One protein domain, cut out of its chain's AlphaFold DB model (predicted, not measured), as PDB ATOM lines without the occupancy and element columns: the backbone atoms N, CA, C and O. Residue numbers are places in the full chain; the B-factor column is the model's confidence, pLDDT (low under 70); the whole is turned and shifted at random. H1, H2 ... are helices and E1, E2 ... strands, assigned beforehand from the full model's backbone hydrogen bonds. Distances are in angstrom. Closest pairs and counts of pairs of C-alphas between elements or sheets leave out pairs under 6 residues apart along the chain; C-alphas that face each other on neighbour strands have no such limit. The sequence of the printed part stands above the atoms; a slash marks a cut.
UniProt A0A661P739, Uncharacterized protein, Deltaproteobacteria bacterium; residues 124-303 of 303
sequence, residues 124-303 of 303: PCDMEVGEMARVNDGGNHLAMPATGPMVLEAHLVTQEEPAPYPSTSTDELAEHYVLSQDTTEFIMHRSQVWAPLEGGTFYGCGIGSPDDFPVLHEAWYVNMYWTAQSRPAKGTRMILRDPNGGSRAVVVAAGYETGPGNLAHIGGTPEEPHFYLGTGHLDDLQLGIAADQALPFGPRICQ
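This is residues 124 to 303 of the 303 residues of an uncharacterized protein of Deltaproteobacteria bacterium (UniProt A0A661P739). With little regular structure, a curled, part-barrel sheet has H3 packed on it, H1 among loops at one end and hairpin E1-E2 at the other. The printed part has 180 residues, class mixed, with, in order, E1-E3 H1-H2 E4-E6 H3 E7-E8. The mixed sheet runs E6 E3 E7 E4 E5 E8. The whole is compact, radius of gyration of the C-alphas 15.3 A, spanning 42 by 36 by 28 A.

Look where E3, residues 146 to 152, has antiparallel neighbour E7, 284 to 289: N 146 and O 287 are 2.9 A apart. H1, 173 to 184, touches H2, 215 to 218, with 179 to 184 alone, C-alphas Ser 180 and Val 215 closest, 6.1 A. H3, 271 to 277, is on the sheet; H1 and H3 have every O i to N i+4 pair within hydrogen-bond range.

Find E1, residues 130 to 132, from C-alpha 130 at (26.403, 60.201, 13.202), and E8, residues 298 to 302, ending at C-alpha 302 at (44.433, 53.393, 5.426).

The printed part has no cut; no printed residue is under pLDDT 70.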
ATOM      1  N   PRO A 124      44.075  58.643   4.080       97.69
ATOM      2  CA  PRO A 124      43.179  58.662   5.235       97.69
ATOM      3  C   PRO A 124      41.904  57.843   5.030       97.69
ATOM      4  O   PRO A 124      41.366  57.771   3.925       97.69
ATOM      5  N   CYS A 125      41.384  57.261   6.104       97.44
ATOM      6  CA  CYS A 125      40.115  56.526   6.104       97.44
ATOM      7  C   CYS A 125      39.155  57.070   7.158       97.44
ATOM      8  O   CYS A 125      38.499  56.308   7.872       97.44
ATOM      9  N   ASP A 126      39.122  58.393   7.295       98.31
ATOM     10  CA  ASP A 126      38.228  59.049   8.233       98.31
ATOM     11  C   ASP A 126      36.776  58.788   7.831       98.31
ATOM     12  O   ASP A 126      36.392  58.927   6.666       98.31
ATOM     13  N   MET A 127      35.976  58.395   8.817       98.56
ATOM     14  CA  MET A 127      34.546  58.166   8.666       98.56
ATOM     15  C   MET A 127      33.782  59.233   9.443       98.56
ATOM     16  O   MET A 127      34.182  59.619  10.546       98.56
ATOM     17  N   GLU A 128      32.670  59.697   8.890       98.50
ATOM     18  CA  GLU A 128      31.772  60.611   9.583       98.50
ATOM     19  C   GLU A 128      31.107  59.924  10.784       98.50
ATOM     20  O   GLU A 128      30.736  58.747  10.731       98.50
ATOM     21  N   VAL A 129      30.935  60.684  11.869       98.38
ATOM     22  CA  VAL A 129      30.204  60.244  13.062       98.38
ATOM     23  C   VAL A 129      28.770  60.742  12.981       98.38
ATOM     24  O   VAL A 129      28.527  61.927  12.743       98.38
ATOM     25  N   GLY A 130      27.816  59.854  13.232       96.94
ATOM     26  CA  GLY A 130      26.403  60.201  13.202       96.94
ATOM     27  C   GLY A 130      25.512  59.003  13.477       96.94
ATOM     28  O   GLY A 130      25.920  58.043  14.125       96.94
ATOM     29  N   GLU A 131      24.293  59.061  12.960       96.94
ATOM     30  CA  GLU A 131      23.327  57.973  13.045       96.94
ATOM     31  C   GLU A 131      22.688  57.743  11.678       96.94
ATOM     32  O   GLU A 131      22.456  58.685  10.917       96.94
ATOM     33  N   MET A 132      22.377  56.487  11.376       96.50
ATOM     34  CA  MET A 132      21.698  56.088  10.155       96.50
ATOM     35  C   MET A 132      20.367  55.431  10.489       96.50
ATOM     36  O   MET A 132      20.312  54.339  11.058       96.50
ATOM     37  N   ALA A 133      19.277  56.109  10.133       97.12
ATOM     38  CA  ALA A 133      17.940  55.571  10.335       97.12
ATOM     39  C   ALA A 133      17.698  54.367   9.421       97.12
ATOM     40  O   ALA A 133      17.979  54.423   8.218       97.12
ATOM     41  N   ARG A 134      17.125  53.300   9.975       96.88
ATOM     42  CA  ARG A 134      16.766  52.083   9.244       96.88
ATOM     43  C   ARG A 134      15.264  51.846   9.311       96.88
ATOM     44  O   ARG A 134      14.576  52.276  10.236       96.88
ATOM     45  N   VAL A 135      14.723  51.180   8.302       96.38
ATOM     46  CA  VAL A 135      13.304  50.819   8.279       96.38
ATOM     47  C   VAL A 135      13.018  49.886   9.456       96.38
ATOM     48  O   VAL A 135      13.743  48.926   9.694       96.38
ATOM     49  N   ASN A 136      11.941  50.176  10.190       94.75
ATOM     50  CA  ASN A 136      11.488  49.415  11.359       94.75
ATOM     51  C   ASN A 136      12.471  49.365  12.548       94.75
ATOM     52  O   ASN A 136      12.343  48.485  13.396       94.75
ATOM     53  N   ASP A 137      13.401  50.319  12.672       94.75
ATOM     54  CA  ASP A 137      14.336  50.383  13.812       94.75
ATOM     55  C   ASP A 137      13.733  50.952  15.113       94.75
ATOM     56  O   ASP A 137      14.406  51.030  16.139       94.75
ATOM     57  N   GLY A 138      12.460  51.362  15.089       93.56
ATOM     58  CA  GLY A 138      11.767  51.923  16.251       93.56
ATOM     59  C   GLY A 138      12.345  53.256  16.743       93.56
ATOM     60  O   GLY A 138      12.109  53.621  17.893       93.56
ATOM     61  N   GLY A 139      13.101  53.968  15.900       92.44
ATOM     62  CA  GLY A 139      13.835  55.179  16.272       92.44
ATOM     63  C   GLY A 139      15.197  54.906  16.915       92.44
ATOM     64  O   GLY A 139      15.887  55.854  17.277       92.44
ATOM     65  N   ASN A 140      15.598  53.640  17.063       94.06
ATOM     66  CA  ASN A 140      16.935  53.265  17.516       94.06
ATOM     67  C   ASN A 140      17.874  53.158  16.309       94.06
ATOM     68  O   ASN A 140      18.196  52.063  15.835       94.06
ATOM     69  N   HIS A 141      18.241  54.322  15.783       95.50
ATOM     70  CA  HIS A 141      19.078  54.450  14.600       95.50
ATOM     71  C   HIS A 141      20.459  53.820  14.809       95.50
ATOM     72  O   HIS A 141      20.970  53.722  15.926       95.50
ATOM     73  N   LEU A 142      21.070  53.362  13.718       97.06
ATOM     74  CA  LEU A 142      22.389  52.746  13.766       97.06
ATOM     75  C   LEU A 142      23.451  53.831  13.971       97.06
ATOM     76  O   LEU A 142      23.598  54.702  13.120       97.06
ATOM     77  N   ALA A 143      24.198  53.781  15.073       98.19
ATOM     78  CA  ALA A 143      25.329  54.681  15.281       98.19
ATOM     79  C   ALA A 143      26.434  54.405  14.249       98.19
ATOM     80  O   ALA A 143      26.808  53.251  14.041       98.19
ATOM     81  N   MET A 144      26.956  55.462  13.627       98.12
ATOM     82  CA  MET A 144      27.981  55.399  12.585       98.12
ATOM     83  C   MET A 144      29.296  56.043  13.067       98.12
ATOM     84  O   MET A 144      29.241  57.073  13.747       98.12
ATOM     85  N   PRO A 145      30.469  55.491  12.700       98.31
ATOM     86  CA  PRO A 145      30.642  54.223  11.990       98.31
ATOM     87  C   PRO A 145      30.176  53.028  12.834       98.31
ATOM     88  O   PRO A 145      30.392  52.984  14.045       98.31
ATOM     89  N   ALA A 146      29.520  52.075  12.180       98.31
ATOM     90  CA  ALA A 146      28.953  50.895  12.815       98.31
ATOM     91  C   ALA A 146      29.912  49.715  12.688       98.31
ATOM     92  O   ALA A 146      30.571  49.578  11.660       98.31
ATOM     93  N   THR A 147      29.946  48.845  13.695       98.56
ATOM     94  CA  THR A 147      30.652  47.561  13.630       98.56
ATOM     95  C   THR A 147      29.682  46.429  13.933       98.56
ATOM     96  O   THR A 147      28.927  46.516  14.903       98.56
ATOM     97  N   GLY A 148      29.695  45.393  13.103       98.38
ATOM     98  CA  GLY A 148      28.852  44.213  13.258       98.38
ATOM     99  C   GLY A 148      28.783  43.374  11.980       98.38
ATOM    100  O   GLY A 148      29.512  43.666  11.026       98.38
ATOM    101  N   PRO A 149      27.882  42.377  11.935       98.50
ATOM    102  CA  PRO A 149      27.842  41.408  10.847       98.50
ATOM    103  C   PRO A 149      27.506  42.060   9.505       98.50
ATOM    104  O   PRO A 149      26.521  42.808   9.406       98.50
ATOM    105  N   MET A 150      28.298  41.738   8.480       98.56
ATOM    106  CA  MET A 150      28.067  42.133   7.089       98.56
ATOM    107  C   MET A 150      27.550  40.950   6.270       98.56
ATOM    108  O   MET A 150      28.127  39.865   6.295       98.56
ATOM    109  N   VAL A 151      26.449  41.138   5.544       98.31
ATOM    110  CA  VAL A 151      25.928  40.109   4.635       98.31
ATOM    111  C   VAL A 151      26.774  40.052   3.364       98.31
ATOM    112  O   VAL A 151      27.208  41.083   2.862       98.31
ATOM    113  N   LEU A 152      26.963  38.833   2.856       97.94
ATOM    114  CA  LEU A 152      27.523  38.604   1.535       97.94
ATOM    115  C   LEU A 152      26.335  38.670   0.588       97.94
ATOM    116  O   LEU A 152      25.414  37.860   0.717       97.94
ATOM    117  N   GLU A 153      26.334  39.676  -0.266       95.00
ATOM    118  CA  GLU A 153      25.228  39.978  -1.158       95.00
ATOM    119  C   GLU A 153      25.463  39.421  -2.555       95.00
ATOM    120  O   GLU A 153      26.580  39.110  -2.969       95.00
ATOM    121  N   ALA A 154      24.346  39.267  -3.246       94.56
ATOM    122  CA  ALA A 154      24.260  38.757  -4.597       94.56
ATOM    123  C   ALA A 154      24.477  39.878  -5.628       94.56
ATOM    124  O   ALA A 154      24.278  41.052  -5.329       94.56
ATOM    125  N   HIS A 155      24.829  39.512  -6.859       96.31
ATOM    126  CA  HIS A 155      25.084  40.480  -7.923       96.31
ATOM    127  C   HIS A 155      23.817  41.202  -8.382       96.31
ATOM    128  O   HIS A 155      22.690  40.695  -8.260       96.31
ATOM    129  N   LEU A 156      24.008  42.380  -8.969       95.94
ATOM    130  CA  LEU A 156      22.939  43.243  -9.464       95.94
ATOM    131  C   LEU A 156      23.176  43.639 -10.923       95.94
ATOM    132  O   LEU A 156      24.300  43.881 -11.342       95.94
ATOM    133  N   VAL A 157      22.096  43.761 -11.694       96.56
ATOM    134  CA  VAL A 157      22.179  44.190 -13.095       96.56
ATOM    135  C   VAL A 157      22.638  45.644 -13.171       96.56
ATOM    136  O   VAL A 157      22.136  46.516 -12.447       96.56
ATOM    137  N   THR A 158      23.554  45.912 -14.093       97.00
ATOM    138  CA  THR A 158      24.220  47.205 -14.265       97.00
ATOM    139  C   THR A 158      23.771  47.934 -15.532       97.00
ATOM    140  O   THR A 158      23.037  47.415 -16.375       97.00
ATOM    141  N   GLN A 159      24.242  49.171 -15.693       96.50
ATOM    142  CA  GLN A 159      23.920  50.030 -16.835       96.50
ATOM    143  C   GLN A 159      24.428  49.503 -18.194       96.50
ATOM    144  O   GLN A 159      24.016  50.018 -19.233       96.50
ATOM    145  N   GLU A 160      25.358  48.541 -18.205       96.88
ATOM    146  CA  GLU A 160      25.948  47.987 -19.437       96.88
ATOM    147  C   GLU A 160      25.305  46.664 -19.874       96.88
ATOM    148  O   GLU A 160      25.666  46.113 -20.912       96.88
ATOM    149  N   GLU A 161      24.302  46.195 -19.134       95.75
ATOM    150  CA  GLU A 161      23.604  44.931 -19.367       95.75
ATOM    151  C   GLU A 161      22.165  45.223 -19.801       95.75
ATOM    152  O   GLU A 161      21.254  45.236 -18.974       95.75
ATOM    153  N   PRO A 162      21.919  45.545 -21.085       92.12
ATOM    154  CA  PRO A 162      20.600  45.958 -21.538       92.12
ATOM    155  C   PRO A 162      19.601  44.799 -21.503       92.12
ATOM    156  O   PRO A 162      19.947  43.643 -21.712       92.12
ATOM    157  N   ALA A 163      18.319  45.135 -21.350       92.44
ATOM    158  CA  ALA A 163      17.237  44.157 -21.401       92.44
ATOM    159  C   ALA A 163      17.262  43.286 -22.691       92.44
ATOM    160  O   ALA A 163      17.583  43.799 -23.771       92.44
ATOM    161  N   PRO A 164      16.803  42.017 -22.642       93.94
ATOM    162  CA  PRO A 164      16.071  41.383 -21.543       93.94
ATOM    163  C   PRO A 164      16.964  41.046 -20.347       93.94
ATOM    164  O   PRO A 164      18.044  40.517 -20.515       93.94
ATOM    165  N   TYR A 165      16.482  41.348 -19.143       94.88
ATOM    166  CA  TYR A 165      17.217  41.066 -17.912       94.88
ATOM    167  C   TYR A 165      17.084  39.593 -17.476       94.88
ATOM    168  O   TYR A 165      16.112  38.937 -17.878       94.88
ATOM    169  N   PRO A 166      17.988  39.100 -16.603       96.00
ATOM    170  CA  PRO A 166      18.012  37.719 -16.124       96.00
ATOM    171  C   PRO A 166      16.659  37.206 -15.611       96.00
ATOM    172  O   PRO A 166      15.997  37.826 -14.768       96.00
ATOM    173  N   SER A 167      16.245  36.033 -16.099       95.06
ATOM    174  CA  SER A 167      14.988  35.377 -15.710       95.06
ATOM    175  C   SER A 167      15.172  34.292 -14.644       95.06
ATOM    176  O   SER A 167      14.203  33.892 -13.991       95.06
ATOM    177  N   THR A 168      16.414  33.855 -14.430       94.94
ATOM    178  CA  THR A 168      16.848  32.961 -13.352       94.94
ATOM    179  C   THR A 168      18.012  33.575 -12.578       94.94
ATOM    180  O   THR A 168      18.615  34.552 -13.015       94.94
ATOM    181  N   SER A 169      18.369  32.976 -11.440       94.62
ATOM    182  CA  SER A 169      19.501  33.425 -10.624       94.62
ATOM    183  C   SER A 169      20.866  33.269 -11.312       94.62
ATOM    184  O   SER A 169      21.853  33.779 -10.802       94.62
ATOM    185  N   THR A 170      20.945  32.567 -12.446       95.94
ATOM    186  CA  THR A 170      22.209  32.270 -13.144       95.94
ATOM    187  C   THR A 170      22.209  32.654 -14.625       95.94
ATOM    188  O   THR A 170      23.198  32.397 -15.306       95.94
ATOM    189  N   ASP A 171      21.114  33.211 -15.153       96.12
ATOM    190  CA  ASP A 171      21.058  33.630 -16.561       96.12
ATOM    191  C   ASP A 171      22.112  34.712 -16.820       96.12
ATOM    192  O   ASP A 171      22.142  35.694 -16.090       96.12
ATOM    193  N   GLU A 172      22.952  34.547 -17.844       94.25
ATOM    194  CA  GLU A 172      23.948  35.554 -18.283       94.25
ATOM    195  C   GLU A 172      24.996  35.942 -17.213       94.25
ATOM    196  O   GLU A 172      25.728  36.921 -17.347       94.25
ATOM    197  N   LEU A 173      25.102  35.153 -16.139       94.56
ATOM    198  CA  LEU A 173      25.988  35.452 -15.013       94.56
ATOM    199  C   LEU A 173      27.476  35.333 -15.390       94.56
ATOM    200  O   LEU A 173      28.317  36.044 -14.850       94.56
ATOM    201  N   ALA A 174      27.810  34.461 -16.344       94.44
ATOM    202  CA  ALA A 174      29.180  34.332 -16.834       94.44
ATOM    203  C   ALA A 174      29.631  35.602 -17.572       94.44
ATOM    204  O   ALA A 174      30.743  36.082 -17.354       94.44
ATOM    205  N   GLU A 175      28.766  36.169 -18.414       96.12
ATOM    206  CA  GLU A 175      29.009  37.438 -19.098       96.12
ATOM    207  C   GLU A 175      29.110  38.604 -18.105       96.12
ATOM    208  O   GLU A 175      30.011  39.435 -18.238       96.12
ATOM    209  N   HIS A 176      28.262  38.621 -17.071       97.12
ATOM    210  CA  HIS A 176      28.341  39.598 -15.983       97.12
ATOM    211  C   HIS A 176      29.695  39.562 -15.258       97.12
ATOM    212  O   HIS A 176      30.326  40.597 -15.045       97.12
ATOM    213  N   TYR A 177      30.193  38.368 -14.924       96.44
ATOM    214  CA  TYR A 177      31.496  38.221 -14.273       96.44
ATOM    215  C   TYR A 177      32.643  38.756 -15.124       96.44
ATOM    216  O   TYR A 177      33.536  39.411 -14.588       96.44
ATOM    217  N   VAL A 178      32.619  38.502 -16.437       95.25
ATOM    218  CA  VAL A 178      33.611  39.053 -17.372       95.25
ATOM    219  C   VAL A 178      33.537  40.579 -17.379       95.25
ATOM    220  O   VAL A 178      34.563  41.236 -17.252       95.25
ATOM    221  N   LEU A 179      32.331  41.148 -17.438       97.00
ATOM    222  CA  LEU A 179      32.120  42.595 -17.419       97.00
ATOM    223  C   LEU A 179      32.625  43.255 -16.119       97.00
ATOM    224  O   LEU A 179      33.334  44.267 -16.172       97.00
ATOM    225  N   SER A 180      32.290  42.682 -14.958       96.56
ATOM    226  CA  SER A 180      32.770  43.145 -13.647       96.56
ATOM    227  C   SER A 180      34.298  43.058 -13.563       96.56
ATOM    228  O   SER A 180      34.966  44.026 -13.182       96.56
ATOM    229  N   GLN A 181      34.877  41.938 -13.998       95.94
ATOM    230  CA  GLN A 181      36.322  41.724 -14.015       95.94
ATOM    231  C   GLN A 181      37.055  42.709 -14.928       95.94
ATOM    232  O   GLN A 181      38.029  43.320 -14.493       95.94
ATOM    233  N   ASP A 182      36.580  42.907 -16.157       95.56
ATOM    234  CA  ASP A 182      37.191  43.822 -17.126       95.56
ATOM    235  C   ASP A 182      37.122  45.278 -16.651       95.56
ATOM    236  O   ASP A 182      38.044  46.059 -16.876       95.56
ATOM    237  N   THR A 183      36.045  45.648 -15.954       96.94
ATOM    238  CA  THR A 183      35.870  47.010 -15.431       96.94
ATOM    239  C   THR A 183      36.735  47.285 -14.206       96.94
ATOM    240  O   THR A 183      37.225  48.400 -14.022       96.94
ATOM    241  N   THR A 184      36.883  46.296 -13.326       96.56
ATOM    242  CA  THR A 184      37.593  46.458 -12.049       96.56
ATOM    243  C   THR A 184      39.065  46.087 -12.119       96.56
ATOM    244  O   THR A 184      39.819  46.466 -11.222       96.56
ATOM    245  N   GLU A 185      39.454  45.304 -13.127       95.50
ATOM    246  CA  GLU A 185      40.729  44.583 -13.209       95.50
ATOM    247  C   GLU A 185      40.980  43.674 -11.982       95.50
ATOM    248  O   GLU A 185      42.108  43.244 -11.719       95.50
ATOM    249  N   PHE A 186      39.930  43.368 -11.208       97.69
ATOM    250  CA  PHE A 186      40.009  42.624  -9.958       97.69
ATOM    251  C   PHE A 186      39.715  41.142 -10.203       97.69
ATOM    252  O   PHE A 186      38.577  40.737 -10.465       97.69
ATOM    253  N   ILE A 187      40.772  40.332 -10.132       98.00
ATOM    254  CA  ILE A 187      40.701  38.886 -10.353       98.00
ATOM    255  C   ILE A 187      40.354  38.171  -9.052       98.00
ATOM    256  O   ILE A 187      41.070  38.282  -8.054       98.00
ATOM    257  N   MET A 188      39.287  37.382  -9.092       97.50
ATOM    258  CA  MET A 188      38.945  36.389  -8.081       97.50
ATOM    259  C   MET A 188      38.018  35.338  -8.689       97.50
ATOM    260  O   MET A 188      37.292  35.613  -9.645       97.50
ATOM    261  N   HIS A 189      37.994  34.144  -8.099       96.62
ATOM    262  CA  HIS A 189      36.940  33.186  -8.409       96.62
ATOM    263  C   HIS A 189      35.599  33.732  -7.898       96.62
ATOM    264  O   HIS A 189      35.460  33.952  -6.692       96.62
ATOM    265  N   ARG A 190      34.637  33.925  -8.807       95.00
ATOM    266  CA  ARG A 190      33.292  34.437  -8.512       95.00
ATOM    267  C   ARG A 190      32.281  33.315  -8.342       95.00
ATOM    268  O   ARG A 190      32.351  32.287  -9.018       95.00
ATOM    269  N   SER A 191      31.368  33.492  -7.402       94.38
ATOM    270  CA  SER A 191      30.456  32.445  -6.939       94.38
ATOM    271  C   SER A 191      29.040  32.930  -6.663       94.38
ATOM    272  O   SER A 191      28.133  32.097  -6.561       94.38
ATOM    273  N   GLN A 192      28.838  34.241  -6.516       96.56
ATOM    274  CA  GLN A 192      27.537  34.770  -6.132       96.56
ATOM    275  C   GLN A 192      26.577  34.813  -7.314       96.56
ATOM    276  O   GLN A 192      26.915  35.157  -8.433       96.56
ATOM    277  N   VAL A 193      25.330  34.444  -7.059       96.69
ATOM    278  CA  VAL A 193      24.274  34.497  -8.072       96.69
ATOM    279  C   VAL A 193      23.684  35.901  -8.164       96.69
ATOM    280  O   VAL A 193      24.019  36.773  -7.367       96.69
ATOM    281  N   TRP A 194      22.758  36.113  -9.094       96.38
ATOM    282  CA  TRP A 194      21.942  37.321  -9.100       96.38
ATOM    283  C   TRP A 194      21.066  37.437  -7.855       96.38
ATOM    284  O   TRP A 194      20.510  36.436  -7.382       96.38
ATOM    285  N   ALA A 195      20.857  38.671  -7.389       92.12
ATOM    286  CA  ALA A 195      19.946  38.946  -6.290       92.12
ATOM    287  C   ALA A 195      18.551  38.362  -6.568       92.12
ATOM    288  O   ALA A 195      18.055  38.424  -7.704       92.12
ATOM    289  N   PRO A 196      17.905  37.753  -5.561       87.94
ATOM    290  CA  PRO A 196      16.613  37.120  -5.749       87.94
ATOM    291  C   PRO A 196      15.540  38.139  -6.143       87.94
ATOM    292  O   PRO A 196      15.629  39.334  -5.867       87.94
ATOM    293  N   LEU A 197      14.476  37.638  -6.771       84.31
ATOM    294  CA  LEU A 197      13.331  38.435  -7.204       84.31
ATOM    295  C   LEU A 197      12.489  38.923  -6.006       84.31
ATOM    296  O   LEU A 197      11.408  38.396  -5.729       84.31
ATOM    297  N   GLU A 198      12.958  39.945  -5.295       74.12
ATOM    298  CA  GLU A 198      12.252  40.543  -4.157       74.12
ATOM    299  C   GLU A 198      11.439  41.770  -4.589       74.12
ATOM    300  O   GLU A 198      11.820  42.922  -4.414       74.12
ATOM    301  N   GLY A 199      10.271  41.515  -5.186       70.38
ATOM    302  CA  GLY A 199       9.345  42.576  -5.609       70.38
ATOM    303  C   GLY A 199       9.679  43.235  -6.956       70.38
ATOM    304  O   GLY A 199       8.991  44.181  -7.343       70.38
ATOM    305  N   GLY A 200      10.685  42.726  -7.673       80.50
ATOM    306  CA  GLY A 200      11.010  43.097  -9.052       80.50
ATOM    307  C   GLY A 200      10.309  42.238 -10.112       80.50
ATOM    308  O   GLY A 200       9.397  41.461  -9.823       80.50
ATOM    309  N   THR A 201      10.759  42.367 -11.364       85.81
ATOM    310  CA  THR A 201      10.312  41.533 -12.501       85.81
ATOM    311  C   THR A 201      11.438  40.710 -13.140       85.81
ATOM    312  O   THR A 201      11.186  40.037 -14.135       85.81
ATOM    313  N   PHE A 202      12.657  40.786 -12.598       91.81
ATOM    314  CA  PHE A 202      13.867  40.092 -13.052       91.81
ATOM    315  C   PHE A 202      14.827  39.867 -11.867       91.81
ATOM    316  O   PHE A 202      14.697  40.545 -10.845       91.81
ATOM    317  N   TYR A 203      15.744  38.906 -11.985       94.19
ATOM    318  CA  TYR A 203      16.797  38.671 -10.987       94.19
ATOM    319  C   TYR A 203      17.885  39.748 -11.068       94.19
ATOM    320  O   TYR A 203      18.115  40.306 -12.133       94.19
ATOM    321  N   GLY A 204      18.557  40.046  -9.957       90.62
ATOM    322  CA  GLY A 204      19.576  41.099  -9.898       90.62
ATOM    323  C   GLY A 204      18.977  42.507  -9.869       90.62
ATOM    324  O   GLY A 204      19.642  43.484 -10.208       90.62
ATOM    325  N   CYS A 205      17.696  42.645  -9.509       86.94
ATOM    326  CA  CYS A 205      17.054  43.948  -9.430       86.94
ATOM    327  C   CYS A 205      17.469  44.702  -8.155       86.94
ATOM    328  O   CYS A 205      17.028  44.379  -7.054       86.94
ATOM    329  N   GLY A 206      18.268  45.758  -8.314       83.69
ATOM    330  CA  GLY A 206      18.493  46.748  -7.260       83.69
ATOM    331  C   GLY A 206      17.326  47.737  -7.136       83.69
ATOM    332  O   GLY A 206      16.227  47.544  -7.664       83.69
ATOM    333  N   ILE A 207      17.564  48.874  -6.477       84.38
ATOM    334  CA  ILE A 207      16.590  49.971  -6.435       84.38
ATOM    335  C   ILE A 207      16.776  50.922  -7.614       84.38
ATOM    336  O   ILE A 207      17.752  51.671  -7.726       84.38
ATOM    337  N   GLY A 208      15.702  51.051  -8.390       86.19
ATOM    338  CA  GLY A 208      15.610  51.985  -9.506       86.19
ATOM    339  C   GLY A 208      15.985  51.311 -10.820       86.19
ATOM    340  O   GLY A 208      15.872  50.095 -10.933       86.19
ATOM    341  N   SER A 209      16.369  52.105 -11.823       90.44
ATOM    342  CA  SER A 209      16.791  51.548 -13.112       90.44
ATOM    343  C   SER A 209      18.218  50.997 -13.017       90.44
ATOM    344  O   SER A 209      19.065  51.701 -12.452       90.44
ATOM    345  N   PRO A 210      18.510  49.823 -13.610       92.12
ATOM    346  CA  PRO A 210      19.881  49.385 -13.880       92.12
ATOM    347  C   PRO A 210      20.709  50.431 -14.638       92.12
ATOM    348  O   PRO A 210      21.890  50.584 -14.356       92.12
ATOM    349  N   ASP A 211      20.075  51.255 -15.486       93.19
ATOM    350  CA  ASP A 211      20.733  52.357 -16.217       93.19
ATOM    351  C   ASP A 211      21.452  53.373 -15.309       93.19
ATOM    352  O   ASP A 211      22.316  54.119 -15.765       93.19
ATOM    353  N   ASP A 212      21.073  53.446 -14.030       93.12
ATOM    354  CA  ASP A 212      21.688  54.354 -13.063       93.12
ATOM    355  C   ASP A 212      22.868  53.717 -12.310       93.12
ATOM    356  O   ASP A 212      23.450  54.395 -11.454       93.12
ATOM    357  N   PHE A 213      23.157  52.425 -12.517       96.12
ATOM    358  CA  PHE A 213      24.096  51.650 -11.708       96.12
ATOM    359  C   PHE A 213      25.362  51.275 -12.496       96.12
ATOM    360  O   PHE A 213      25.348  50.331 -13.287       96.12
ATOM    361  N   PRO A 214      26.474  52.010 -12.301       97.88
ATOM    362  CA  PRO A 214      27.729  51.722 -12.983       97.88
ATOM    363  C   PRO A 214      28.302  50.366 -12.587       97.88
ATOM    364  O   PRO A 214      28.317  50.037 -11.403       97.88
ATOM    365  N   VAL A 215      28.896  49.663 -13.554       97.81
ATOM    366  CA  VAL A 215      29.578  48.375 -13.338       97.81
ATOM    367  C   VAL A 215      30.619  48.467 -12.219       97.81
ATOM    368  O   VAL A 215      30.638  47.647 -11.311       97.81
ATOM    369  N   LEU A 216      31.429  49.535 -12.204       98.12
ATOM    370  CA  LEU A 216      32.417  49.745 -11.140       98.12
ATOM    371  C   LEU A 216      31.777  49.853  -9.749       98.12
ATOM    372  O   LEU A 216      32.398  49.486  -8.759       98.12
ATOM    373  N   HIS A 217      30.575  50.420  -9.642       98.31
ATOM    374  CA  HIS A 217      29.916  50.522  -8.345       98.31
ATOM    375  C   HIS A 217      29.358  49.174  -7.909       98.31
ATOM    376  O   HIS A 217      29.343  48.930  -6.716       98.31
ATOM    377  N   GLU A 218      28.917  48.331  -8.841       97.81
ATOM    378  CA  GLU A 218      28.391  46.998  -8.546       97.81
ATOM    379  C   GLU A 218      29.456  46.096  -7.917       97.81
ATOM    380  O   GLU A 218      29.234  45.573  -6.838       97.81
ATOM    381  N   ALA A 219      30.682  46.071  -8.430       97.31
ATOM    382  CA  ALA A 219      31.740  45.307  -7.764       97.31
ATOM    383  C   ALA A 219      32.111  45.846  -6.365       97.31
ATOM    384  O   ALA A 219      32.769  45.181  -5.573       97.31
ATOM    385  N   TRP A 220      31.734  47.086  -6.045       98.31
ATOM    386  CA  TRP A 220      32.114  47.750  -4.801       98.31
ATOM    387  C   TRP A 220      30.918  48.420  -4.132       98.31
ATOM    388  O   TRP A 220      31.065  49.536  -3.643       98.31
ATOM    389  N   TYR A 221      29.723  47.821  -4.108       98.19
ATOM    390  CA  TYR A 221      28.574  48.467  -3.460       98.19
ATOM    391  C   TYR A 221      28.411  48.061  -1.994       98.19
ATOM    392  O   TYR A 221      28.955  47.071  -1.506       98.19
ATOM    393  N   VAL A 222      27.627  48.859  -1.275       98.38
ATOM    394  CA  VAL A 222      27.082  48.487   0.029       98.38
ATOM    395  C   VAL A 222      25.590  48.773   0.069       98.38
ATOM    396  O   VAL A 222      25.119  49.811  -0.417       98.38
ATOM    397  N   ASN A 223      24.842  47.858   0.670       96.75
ATOM    398  CA  ASN A 223      23.435  48.026   0.968       96.75
ATOM    399  C   ASN A 223      23.211  48.127   2.489       96.75
ATOM    400  O   ASN A 223      24.011  47.683   3.316       96.75
ATOM    401  N   MET A 224      22.146  48.823   2.873       96.06
ATOM    402  CA  MET A 224      21.624  48.823   4.239       96.06
ATOM    403  C   MET A 224      20.102  48.975   4.161       96.06
ATOM    404  O   MET A 224      19.560  49.565   3.221       96.06
ATOM    405  N   TYR A 225      19.376  48.486   5.168       95.44
ATOM    406  CA  TYR A 225      17.924  48.669   5.273       95.44
ATOM    407  C   TYR A 225      17.527  50.105   5.665       95.44
ATOM    408  O   TYR A 225      16.793  50.329   6.626       95.44
ATOM    409  N   TRP A 226      18.055  51.106   4.962       95.06
ATOM    410  CA  TRP A 226      17.826  52.529   5.202       95.06
ATOM    411  C   TRP A 226      16.369  52.938   4.971       95.06
ATOM    412  O   TRP A 226      15.657  52.381   4.133       95.06
ATOM    413  N   THR A 227      15.926  53.978   5.677       95.38
ATOM    414  CA  THR A 227      14.669  54.667   5.348       95.38
ATOM    415  C   THR A 227      14.808  55.455   4.042       95.38
ATOM    416  O   THR A 227      15.912  55.803   3.626       95.38
ATOM    417  N   ALA A 228      13.689  55.815   3.407       92.06
ATOM    418  CA  ALA A 228      13.720  56.639   2.195       92.06
ATOM    419  C   ALA A 228      14.405  58.006   2.409       92.06
ATOM    420  O   ALA A 228      14.967  58.557   1.468       92.06
ATOM    421  N   GLN A 229      14.348  58.546   3.631       92.69
ATOM    422  CA  GLN A 229      14.938  59.830   4.008       92.69
ATOM    423  C   GLN A 229      16.426  59.728   4.362       92.69
ATOM    424  O   GLN A 229      17.153  60.693   4.155       92.69
ATOM    425  N   SER A 230      16.866  58.594   4.916       94.44
ATOM    426  CA  SER A 230      18.261  58.372   5.331       94.44
ATOM    427  C   SER A 230      19.119  57.698   4.267       94.44
ATOM    428  O   SER A 230      20.339  57.682   4.409       94.44
ATOM    429  N   ARG A 231      18.506  57.146   3.212       95.69
ATOM    430  CA  ARG A 231      19.229  56.541   2.096       95.69
ATOM    431  C   ARG A 231      20.237  57.539   1.505       95.69
ATOM    432  O   ARG A 231      19.813  58.616   1.075       95.69
ATOM    433  N   PRO A 232      21.530  57.178   1.418       96.75
ATOM    434  CA  PRO A 232      22.522  58.010   0.751       96.75
ATOM    435  C   PRO A 232      22.174  58.263  -0.719       96.75
ATOM    436  O   PRO A 232      21.462  57.482  -1.355       96.75
ATOM    437  N   ALA A 233      22.698  59.351  -1.284       96.94
ATOM    438  CA  ALA A 233      22.643  59.529  -2.729       96.94
ATOM    439  C   ALA A 233      23.382  58.366  -3.418       96.94
ATOM    440  O   ALA A 233      24.369  57.853  -2.889       96.94
ATOM    441  N   LYS A 234      22.911  57.951  -4.599       97.19
ATOM    442  CA  LYS A 234      23.572  56.906  -5.394       97.19
ATOM    443  C   LYS A 234      25.049  57.268  -5.602       97.19
ATOM    444  O   LYS A 234      25.358  58.355  -6.090       97.19
ATOM    445  N   GLY A 235      25.945  56.368  -5.200       97.94
ATOM    446  CA  GLY A 235      27.390  56.563  -5.291       97.94
ATOM    447  C   GLY A 235      28.006  57.342  -4.127       97.94
ATOM    448  O   GLY A 235      29.159  57.753  -4.238       97.94
ATOM    449  N   THR A 236      27.309  57.571  -3.011       98.69
ATOM    450  CA  THR A 236      27.969  58.060  -1.787       98.69
ATOM    451  C   THR A 236      29.091  57.100  -1.388       98.69
ATOM    452  O   THR A 236      28.871  55.892  -1.315       98.69
ATOM    453  N   ARG A 237      30.289  57.640  -1.133       98.81
ATOM    454  CA  ARG A 237      31.455  56.860  -0.709       98.81
ATOM    455  C   ARG A 237      31.291  56.497   0.753       98.81
ATOM    456  O   ARG A 237      31.154  57.372   1.613       98.81
ATOM    457  N   MET A 238      31.346  55.210   1.028       98.81
ATOM    458  CA  MET A 238      31.487  54.670   2.367       98.81
ATOM    459  C   MET A 238      32.793  53.886   2.447       98.81
ATOM    460  O   MET A 238      33.349  53.479   1.430       98.81
ATOM    461  N   ILE A 239      33.312  53.714   3.655       98.81
ATOM    462  CA  ILE A 239      34.505  52.916   3.916       98.81
ATOM    463  C   ILE A 239      34.060  51.668   4.657       98.81
ATOM    464  O   ILE A 239      33.399  51.765   5.693       98.81
ATOM    465  N   LEU A 240      34.460  50.522   4.123       98.75
ATOM    466  CA  LEU A 240      34.317  49.211   4.727       98.75
ATOM    467  C   LEU A 240      35.698  48.692   5.134       98.75
ATOM    468  O   LEU A 240      36.643  48.786   4.352       98.75
ATOM    469  N   ARG A 241      35.852  48.151   6.341       98.06
ATOM    470  CA  ARG A 241      37.105  47.511   6.775       98.06
ATOM    471  C   ARG A 241      36.856  46.439   7.819       98.06
ATOM    472  O   ARG A 241      35.925  46.566   8.609       98.06
ATOM    473  N   ASP A 242      37.723  45.437   7.868       97.19
ATOM    474  CA  ASP A 242      37.790  44.538   9.019       97.19
ATOM    475  C   ASP A 242      38.377  45.326  10.209       97.19
ATOM    476  O   ASP A 242      39.500  45.833  10.105       97.19
ATOM    477  N   PRO A 243      37.654  45.474  11.339       94.62
ATOM    478  CA  PRO A 243      38.165  46.167  12.522       94.62
ATOM    479  C   PRO A 243      39.435  45.522  13.107       94.62
ATOM    480  O   PRO A 243      40.154  46.180  13.861       94.62
ATOM    481  N   ASN A 244      39.725  44.268  12.753       92.00
ATOM    482  CA  ASN A 244      40.906  43.514  13.164       92.00
ATOM    483  C   ASN A 244      41.942  43.338  12.030       92.00
ATOM    484  O   ASN A 244      43.067  42.919  12.300       92.00
ATOM    485  N   GLY A 245      41.602  43.694  10.786       80.00
ATOM    486  CA  GLY A 245      42.351  43.369   9.560       80.00
ATOM    487  C   GLY A 245      43.486  44.333   9.202       80.00
ATOM    488  O   GLY A 245      43.920  44.414   8.051       80.00
ATOM    489  N   GLY A 246      43.977  45.104  10.175       90.81
ATOM    490  CA  GLY A 246      45.057  46.068   9.972       90.81
ATOM    491  C   GLY A 246      44.628  47.286   9.149       90.81
ATOM    492  O   GLY A 246      43.667  47.972   9.488       90.81
ATOM    493  N   SER A 247      45.391  47.615   8.103       95.81
ATOM    494  CA  SER A 247      45.203  48.836   7.306       95.81
ATOM    495  C   SER A 247      44.321  48.660   6.069       95.81
ATOM    496  O   SER A 247      44.078  49.650   5.379       95.81
ATOM    497  N   ARG A 248      43.875  47.441   5.737       97.38
ATOM    498  CA  ARG A 248      43.031  47.219   4.553       97.38
ATOM    499  C   ARG A 248      41.642  47.823   4.755       97.38
ATOM    500  O   ARG A 248      41.027  47.678   5.807       97.38
ATOM    501  N   ALA A 249      41.152  48.479   3.715       98.56
ATOM    502  CA  ALA A 249      39.787  48.963   3.615       98.56
ATOM    503  C   ALA A 249      39.312  48.913   2.161       98.56
ATOM    504  O   ALA A 249      40.111  48.797   1.237       98.56
ATOM    505  N   VAL A 250      38.013  49.049   1.957       98.81
ATOM    506  CA  VAL A 250      37.384  49.156   0.643       98.81
ATOM    507  C   VAL A 250      36.535  50.414   0.641       98.81
ATOM    508  O   VAL A 250      35.785  50.668   1.586       98.81
ATOM    509  N   VAL A 251      36.664  51.221  -0.404       98.88
ATOM    510  CA  VAL A 251      35.748  52.335  -0.643       98.88
ATOM    511  C   VAL A 251      34.582  51.796  -1.453       98.88
ATOM    512  O   VAL A 251      34.759  51.397  -2.602       98.88
ATOM    513  N   VAL A 252      33.401  51.794  -0.845       98.88
ATOM    514  CA  VAL A 252      32.183  51.220  -1.417       98.88
ATOM    515  C   VAL A 252      31.151  52.293  -1.772       98.88
ATOM    516  O   VAL A 252      31.129  53.380  -1.186       98.88
ATOM    517  N   ALA A 253      30.299  51.996  -2.748       98.62
ATOM    518  CA  ALA A 253      29.226  52.839  -3.250       98.62
ATOM    519  C   ALA A 253      27.896  52.510  -2.560       98.62
ATOM    520  O   ALA A 253      27.359  51.414  -2.697       98.62
ATOM    521  N   ALA A 254      27.322  53.478  -1.853       98.06
ATOM    522  CA  ALA A 254      26.015  53.330  -1.219       98.06
ATOM    523  C   ALA A 254      24.862  53.870  -2.086       98.06
ATOM    524  O   ALA A 254      25.061  54.615  -3.051       98.06
ATOM    525  N   GLY A 255      23.630  53.530  -1.693       95.88
ATOM    526  CA  GLY A 255      22.398  54.126  -2.225       95.88
ATOM    527  C   GLY A 255      21.728  53.363  -3.374       95.88
ATOM    528  O   GLY A 255      20.695  53.822  -3.869       95.88
ATOM    529  N   TYR A 256      22.272  52.211  -3.776       94.25
ATOM    530  CA  TYR A 256      21.772  51.418  -4.908       94.25
ATOM    531  C   TYR A 256      20.761  50.327  -4.534       94.25
ATOM    532  O   TYR A 256      19.916  49.994  -5.358       94.25
ATOM    533  N   GLU A 257      20.765  49.827  -3.298       91.19
ATOM    534  CA  GLU A 257      19.927  48.688  -2.899       91.19
ATOM    535  C   GLU A 257      19.497  48.762  -1.426       91.19
ATOM    536  O   GLU A 257      20.301  49.081  -0.565       91.19
ATOM    537  N   THR A 258      18.238  48.450  -1.103       89.56
ATOM    538  CA  THR A 258      17.767  48.383   0.293       89.56
ATOM    539  C   THR A 258      17.780  46.934   0.761       89.56
ATOM    540  O   THR A 258      16.908  46.162   0.389       89.56
ATOM    541  N   GLY A 259      18.713  46.604   1.644       89.25
ATOM    542  CA  GLY A 259      18.904  45.273   2.220       89.25
ATOM    543  C   GLY A 259      20.135  45.287   3.126       89.25
ATOM    544  O   GLY A 259      20.810  46.309   3.156       89.25
ATOM    545  N   PRO A 260      20.394  44.262   3.940       92.19
ATOM    546  CA  PRO A 260      19.489  43.184   4.319       92.19
ATOM    547  C   PRO A 260      18.422  43.672   5.317       92.19
ATOM    548  O   PRO A 260      18.696  44.480   6.202       92.19
ATOM    549  N   GLY A 261      17.196  43.142   5.240       91.94
ATOM    550  CA  GLY A 261      16.084  43.541   6.125       91.94
ATOM    551  C   GLY A 261      16.242  43.158   7.607       91.94
ATOM    552  O   GLY A 261      15.499  43.647   8.462       91.94
ATOM    553  N   ASN A 262      17.201  42.287   7.935       95.75
ATOM    554  CA  ASN A 262      17.506  41.913   9.313       95.75
ATOM    555  C   ASN A 262      18.379  42.981   9.987       95.75
ATOM    556  O   ASN A 262      19.580  43.067   9.742       95.75
ATOM    557  N   LEU A 263      17.790  43.744  10.911       96.25
ATOM    558  CA  LEU A 263      18.466  44.833  11.624       96.25
ATOM    559  C   LEU A 263      19.598  44.390  12.574       96.25
ATOM    560  O   LEU A 263      20.270  45.256  13.141       96.25
ATOM    561  N   ALA A 264      19.813  43.083  12.756       97.00
ATOM    562  CA  ALA A 264      20.998  42.553  13.431       97.00
ATOM    563  C   ALA A 264      22.282  42.707  12.596       97.00
ATOM    564  O   ALA A 264      23.371  42.670  13.160       97.00
ATOM    565  N   HIS A 265      22.159  42.891  11.278       97.88
ATOM    566  CA  HIS A 265      23.282  43.136  10.377       97.88
ATOM    567  C   HIS A 265      23.445  44.644  10.154       97.88
ATOM    568  O   HIS A 265      22.464  45.403  10.169       97.88
ATOM    569  N   ILE A 266      24.685  45.094   9.965       98.00
ATOM    570  CA  ILE A 266      24.967  46.517   9.718       98.00
ATOM    571  C   ILE A 266      24.811  46.893   8.240       98.00
ATOM    572  O   ILE A 266      24.656  48.072   7.937       98.00
ATOM    573  N   GLY A 267      24.802  45.910   7.340       98.00
ATOM    574  CA  GLY A 267      24.636  46.081   5.900       98.00
ATOM    575  C   GLY A 267      24.892  44.772   5.152       98.00
ATOM    576  O   GLY A 267      24.983  43.707   5.776       98.00
ATOM    577  N   GLY A 268      25.047  44.886   3.841       98.25
ATOM    578  CA  GLY A 268      25.518  43.835   2.945       98.25
ATOM    579  C   GLY A 268      26.402  44.394   1.826       98.25
ATOM    580  O   GLY A 268      26.359  45.589   1.517       98.25
ATOM    581  N   THR A 269      27.261  43.551   1.263       98.44
ATOM    582  CA  THR A 269      28.244  43.911   0.229       98.44
ATOM    583  C   THR A 269      28.557  42.679  -0.637       98.44
ATOM    584  O   THR A 269      28.418  41.563  -0.128       98.44
ATOM    585  N   PRO A 270      28.946  42.826  -1.917       97.69
ATOM    586  CA  PRO A 270      29.205  41.681  -2.792       97.69
ATOM    587  C   PRO A 270      30.500  40.942  -2.407       97.69
ATOM    588  O   PRO A 270      31.145  41.236  -1.392       97.69
ATOM    589  N   GLU A 271      30.884  39.935  -3.190       97.94
ATOM    590  CA  GLU A 271      32.025  39.077  -2.858       97.94
ATOM    591  C   GLU A 271      33.389  39.768  -2.984       97.94
ATOM    592  O   GLU A 271      34.317  39.396  -2.263       97.94
ATOM    593  N   GLU A 272      33.533  40.808  -3.808       98.38
ATOM    594  CA  GLU A 272      34.819  41.474  -4.041       98.38
ATOM    595  C   GLU A 272      35.364  42.201  -2.793       98.38
ATOM    596  O   GLU A 272      36.533  41.981  -2.441       98.38
ATOM    597  N   PRO A 273      34.577  43.017  -2.052       98.56
ATOM    598  CA  PRO A 273      35.013  43.577  -0.774       98.56
ATOM    599  C   PRO A 273      35.402  42.509   0.248       98.56
ATOM    600  O   PRO A 273      36.432  42.641   0.915       98.56
ATOM    601  N   HIS A 274      34.608  41.439   0.350       98.31
ATOM    602  CA  HIS A 274      34.886  40.319   1.246       98.31
ATOM    603  C   HIS A 274      36.206  39.634   0.885       98.31
ATOM    604  O   HIS A 274      37.062  39.448   1.756       98.31
ATOM    605  N   PHE A 275      36.428  39.359  -0.401       98.19
ATOM    606  CA  PHE A 275      37.664  38.772  -0.901       98.19
ATOM    607  C   PHE A 275      38.874  39.658  -0.590       98.19
ATOM    608  O   PHE A 275      39.837  39.180   0.007       98.19
ATOM    609  N   TYR A 276      38.831  40.960  -0.889       98.38
ATOM    610  CA  TYR A 276      39.953  41.861  -0.591       98.38
ATOM    611  C   TYR A 276      40.274  41.944   0.913       98.38
ATOM    612  O   TYR A 276      41.442  41.895   1.322       98.38
ATOM    613  N   LEU A 277      39.239  42.041   1.751       98.12
ATOM    614  CA  LEU A 277      39.380  42.116   3.209       98.12
ATOM    615  C   LEU A 277      39.728  40.767   3.848       98.12
ATOM    616  O   LEU A 277      40.171  40.735   4.990       98.12
ATOM    617  N   GLY A 278      39.568  39.666   3.116       96.62
ATOM    618  CA  GLY A 278      39.766  38.317   3.625       96.62
ATOM    619  C   GLY A 278      38.699  37.876   4.622       96.62
ATOM    620  O   GLY A 278      39.011  37.154   5.564       96.62
ATOM    621  N   THR A 279      37.463  38.310   4.395       97.56
ATOM    622  CA  THR A 279      36.291  38.010   5.226       97.56
ATOM    623  C   THR A 279      35.242  37.249   4.418       97.56
ATOM    624  O   THR A 279      35.374  37.100   3.204       97.56
ATOM    625  N   GLY A 280      34.200  36.763   5.079       97.25
ATOM    626  CA  GLY A 280      33.059  36.096   4.467       97.25
ATOM    627  C   GLY A 280      31.723  36.552   5.044       97.25
ATOM    628  O   GLY A 280      31.620  37.537   5.779       97.25
ATOM    629  N   HIS A 281      30.676  35.807   4.693       98.00
ATOM    630  CA  HIS A 281      29.315  36.087   5.129       98.00
ATOM    631  C   HIS A 281      29.203  36.155   6.662       98.00
ATOM    632  O   HIS A 281      29.521  35.187   7.352       98.00
ATOM    633  N   LEU A 282      28.661  37.267   7.164       98.31
ATOM    634  CA  LEU A 282      28.428  37.578   8.581       98.31
ATOM    635  C   LEU A 282      29.681  37.792   9.429       98.31
ATOM    636  O   LEU A 282      29.548  37.914  10.649       98.31
ATOM    637  N   ASP A 283      30.859  37.906   8.820       98.38
ATOM    638  CA  ASP A 283      32.005  38.436   9.546       98.38
ATOM    639  C   ASP A 283      31.724  39.877   9.992       98.38
ATOM    640  O   ASP A 283      31.033  40.655   9.319       98.38
ATOM    641  N   ASP A 284      32.258  40.225  11.162       98.38
ATOM    642  CA  ASP A 284      32.125  41.567  11.706       98.38
ATOM    643  C   ASP A 284      33.003  42.533  10.911       98.38
ATOM    644  O   ASP A 284      34.231  42.450  10.935       98.38
ATOM    645  N   LEU A 285      32.371  43.504  10.256       98.69
ATOM    646  CA  LEU A 285      33.048  44.594   9.561       98.69
ATOM    647  C   LEU A 285      32.689  45.932  10.197       98.69
ATOM    648  O   LEU A 285      31.707  46.061  10.927       98.69
ATOM    649  N   GLN A 286      33.497  46.952   9.921       98.62
ATOM    650  CA  GLN A 286      33.186  48.337  10.230       98.62
ATOM    651  C   GLN A 286      32.808  49.097   8.961       98.62
ATOM    652  O   GLN A 286      33.568  49.098   7.995       98.62
ATOM    653  N   LEU A 287      31.672  49.792   9.004       98.75
ATOM    654  CA  LEU A 287      31.126  50.585   7.906       98.75
ATOM    655  C   LEU A 287      30.879  52.035   8.349       98.75
ATOM    656  O   LEU A 287      30.278  52.281   9.397       98.75
ATOM    657  N   GLY A 288      31.279  53.005   7.528       98.50
ATOM    658  CA  GLY A 288      31.048  54.433   7.782       98.50
ATOM    659  C   GLY A 288      30.983  55.267   6.509       98.50
ATOM    660  O   GLY A 288      31.548  54.880   5.492       98.50
ATOM    661  N   ILE A 289      30.309  56.421   6.548       98.69
ATOM    662  CA  ILE A 289      30.364  57.396   5.445       98.69
ATOM    663  C   ILE A 289      31.784  57.955   5.383       98.69
ATOM    664  O   ILE A 289      32.305  58.386   6.408       98.69
ATOM    665  N   ALA A 290      32.414  57.944   4.209       98.75
ATOM    666  CA  ALA A 290      33.750  58.503   4.048       98.75
ATOM    667  C   ALA A 290      33.718  60.023   4.266       98.75
ATOM    668  O   ALA A 290      32.914  60.714   3.643       98.75
ATOM    669  N   ALA A 291      34.624  60.559   5.084       98.62
ATOM    670  CA  ALA A 291      34.759  62.011   5.238       98.62
ATOM    671  C   ALA A 291      35.226  62.687   3.933       98.62
ATOM    672  O   ALA A 291      34.890  63.839   3.665       98.62
ATOM    673  N   ASP A 292      35.982  61.960   3.105       98.44
ATOM    674  CA  ASP A 292      36.361  62.379   1.758       98.44
ATOM    675  C   ASP A 292      35.502  61.657   0.709       98.44
ATOM    676  O   ASP A 292      35.633  60.457   0.469       98.44
ATOM    677  N   GLN A 293      34.613  62.402   0.056       98.56
ATOM    678  CA  GLN A 293      33.758  61.880  -1.014       98.56
ATOM    679  C   GLN A 293      34.454  61.853  -2.389       98.56
ATOM    680  O   GLN A 293      33.846  61.418  -3.366       98.56
ATOM    681  N   ALA A 294      35.715  62.290  -2.491       98.25
ATOM    682  CA  ALA A 294      36.522  62.189  -3.708       98.25
ATOM    683  C   ALA A 294      37.317  60.874  -3.806       98.25
ATOM    684  O   ALA A 294      37.998  60.652  -4.809       98.25
ATOM    685  N   LEU A 295      37.232  60.000  -2.796       98.50
ATOM    686  CA  LEU A 295      37.932  58.718  -2.803       98.50
ATOM    687  C   LEU A 295      37.514  57.849  -4.010       98.50
ATOM    688  O   LEU A 295      36.319  57.788  -4.339       98.50
ATOM    689  N   PRO A 296      38.477  57.169  -4.669       98.12
ATOM    690  CA  PRO A 296      38.173  56.183  -5.700       98.12
ATOM    691  C   PRO A 296      37.529  54.947  -5.064       98.12
ATOM    692  O   PRO A 296      37.891  54.581  -3.949       98.12
ATOM    693  N   PHE A 297      36.594  54.309  -5.773       98.75
ATOM    694  CA  PHE A 297      36.002  53.038  -5.344       98.75
ATOM    695  C   PHE A 297      37.013  51.892  -5.418       98.75
ATOM    696  O   PHE A 297      37.943  51.933  -6.225       98.75
ATOM    697  N   GLY A 298      36.807  50.877  -4.582       98.56
ATOM    698  CA  GLY A 298      37.618  49.668  -4.543       98.56
ATOM    699  C   GLY A 298      38.703  49.659  -3.459       98.56
ATOM    700  O   GLY A 298      38.576  50.349  -2.438       98.56
ATOM    701  N   PRO A 299      39.752  48.833  -3.639       98.56
ATOM    702  CA  PRO A 299      40.787  48.584  -2.642       98.56
ATOM    703  C   PRO A 299      41.485  49.839  -2.109       98.56
ATOM    704  O   PRO A 299      41.896  50.744  -2.850       98.56
ATOM    705  N   ARG A 300      41.689  49.865  -0.790       98.31
ATOM    706  CA  ARG A 300      42.364  50.945  -0.072       98.31
ATOM    707  C   ARG A 300      43.278  50.428   1.038       98.31
ATOM    708  O   ARG A 300      43.009  49.410   1.676       98.31
ATOM    709  N   ILE A 301      44.343  51.182   1.293       98.25
ATOM    710  CA  ILE A 301      45.200  51.090   2.475       98.25
ATOM    711  C   ILE A 301      45.087  52.396   3.268       98.25
ATOM    712  O   ILE A 301      45.440  53.473   2.779       98.25
ATOM    713  N   CYS A 302      44.592  52.284   4.496       97.19
ATOM    714  CA  CYS A 302      44.433  53.393   5.426       97.19
ATOM    715  C   CYS A 302      45.771  53.797   6.052       97.19
ATOM    716  O   CYS A 302      46.503  52.934   6.545       97.19
ATOM    717  N   GLN A 303      46.064  55.099   6.058       94.38
ATOM    718  CA  GLN A 303      47.268  55.704   6.647       94.38
ATOM    719  C   GLN A 303      46.945  56.977   7.422       94.38
ATOM    720  O   GLN A 303      46.024  57.705   6.984       94.38
TER     721      GLN A 303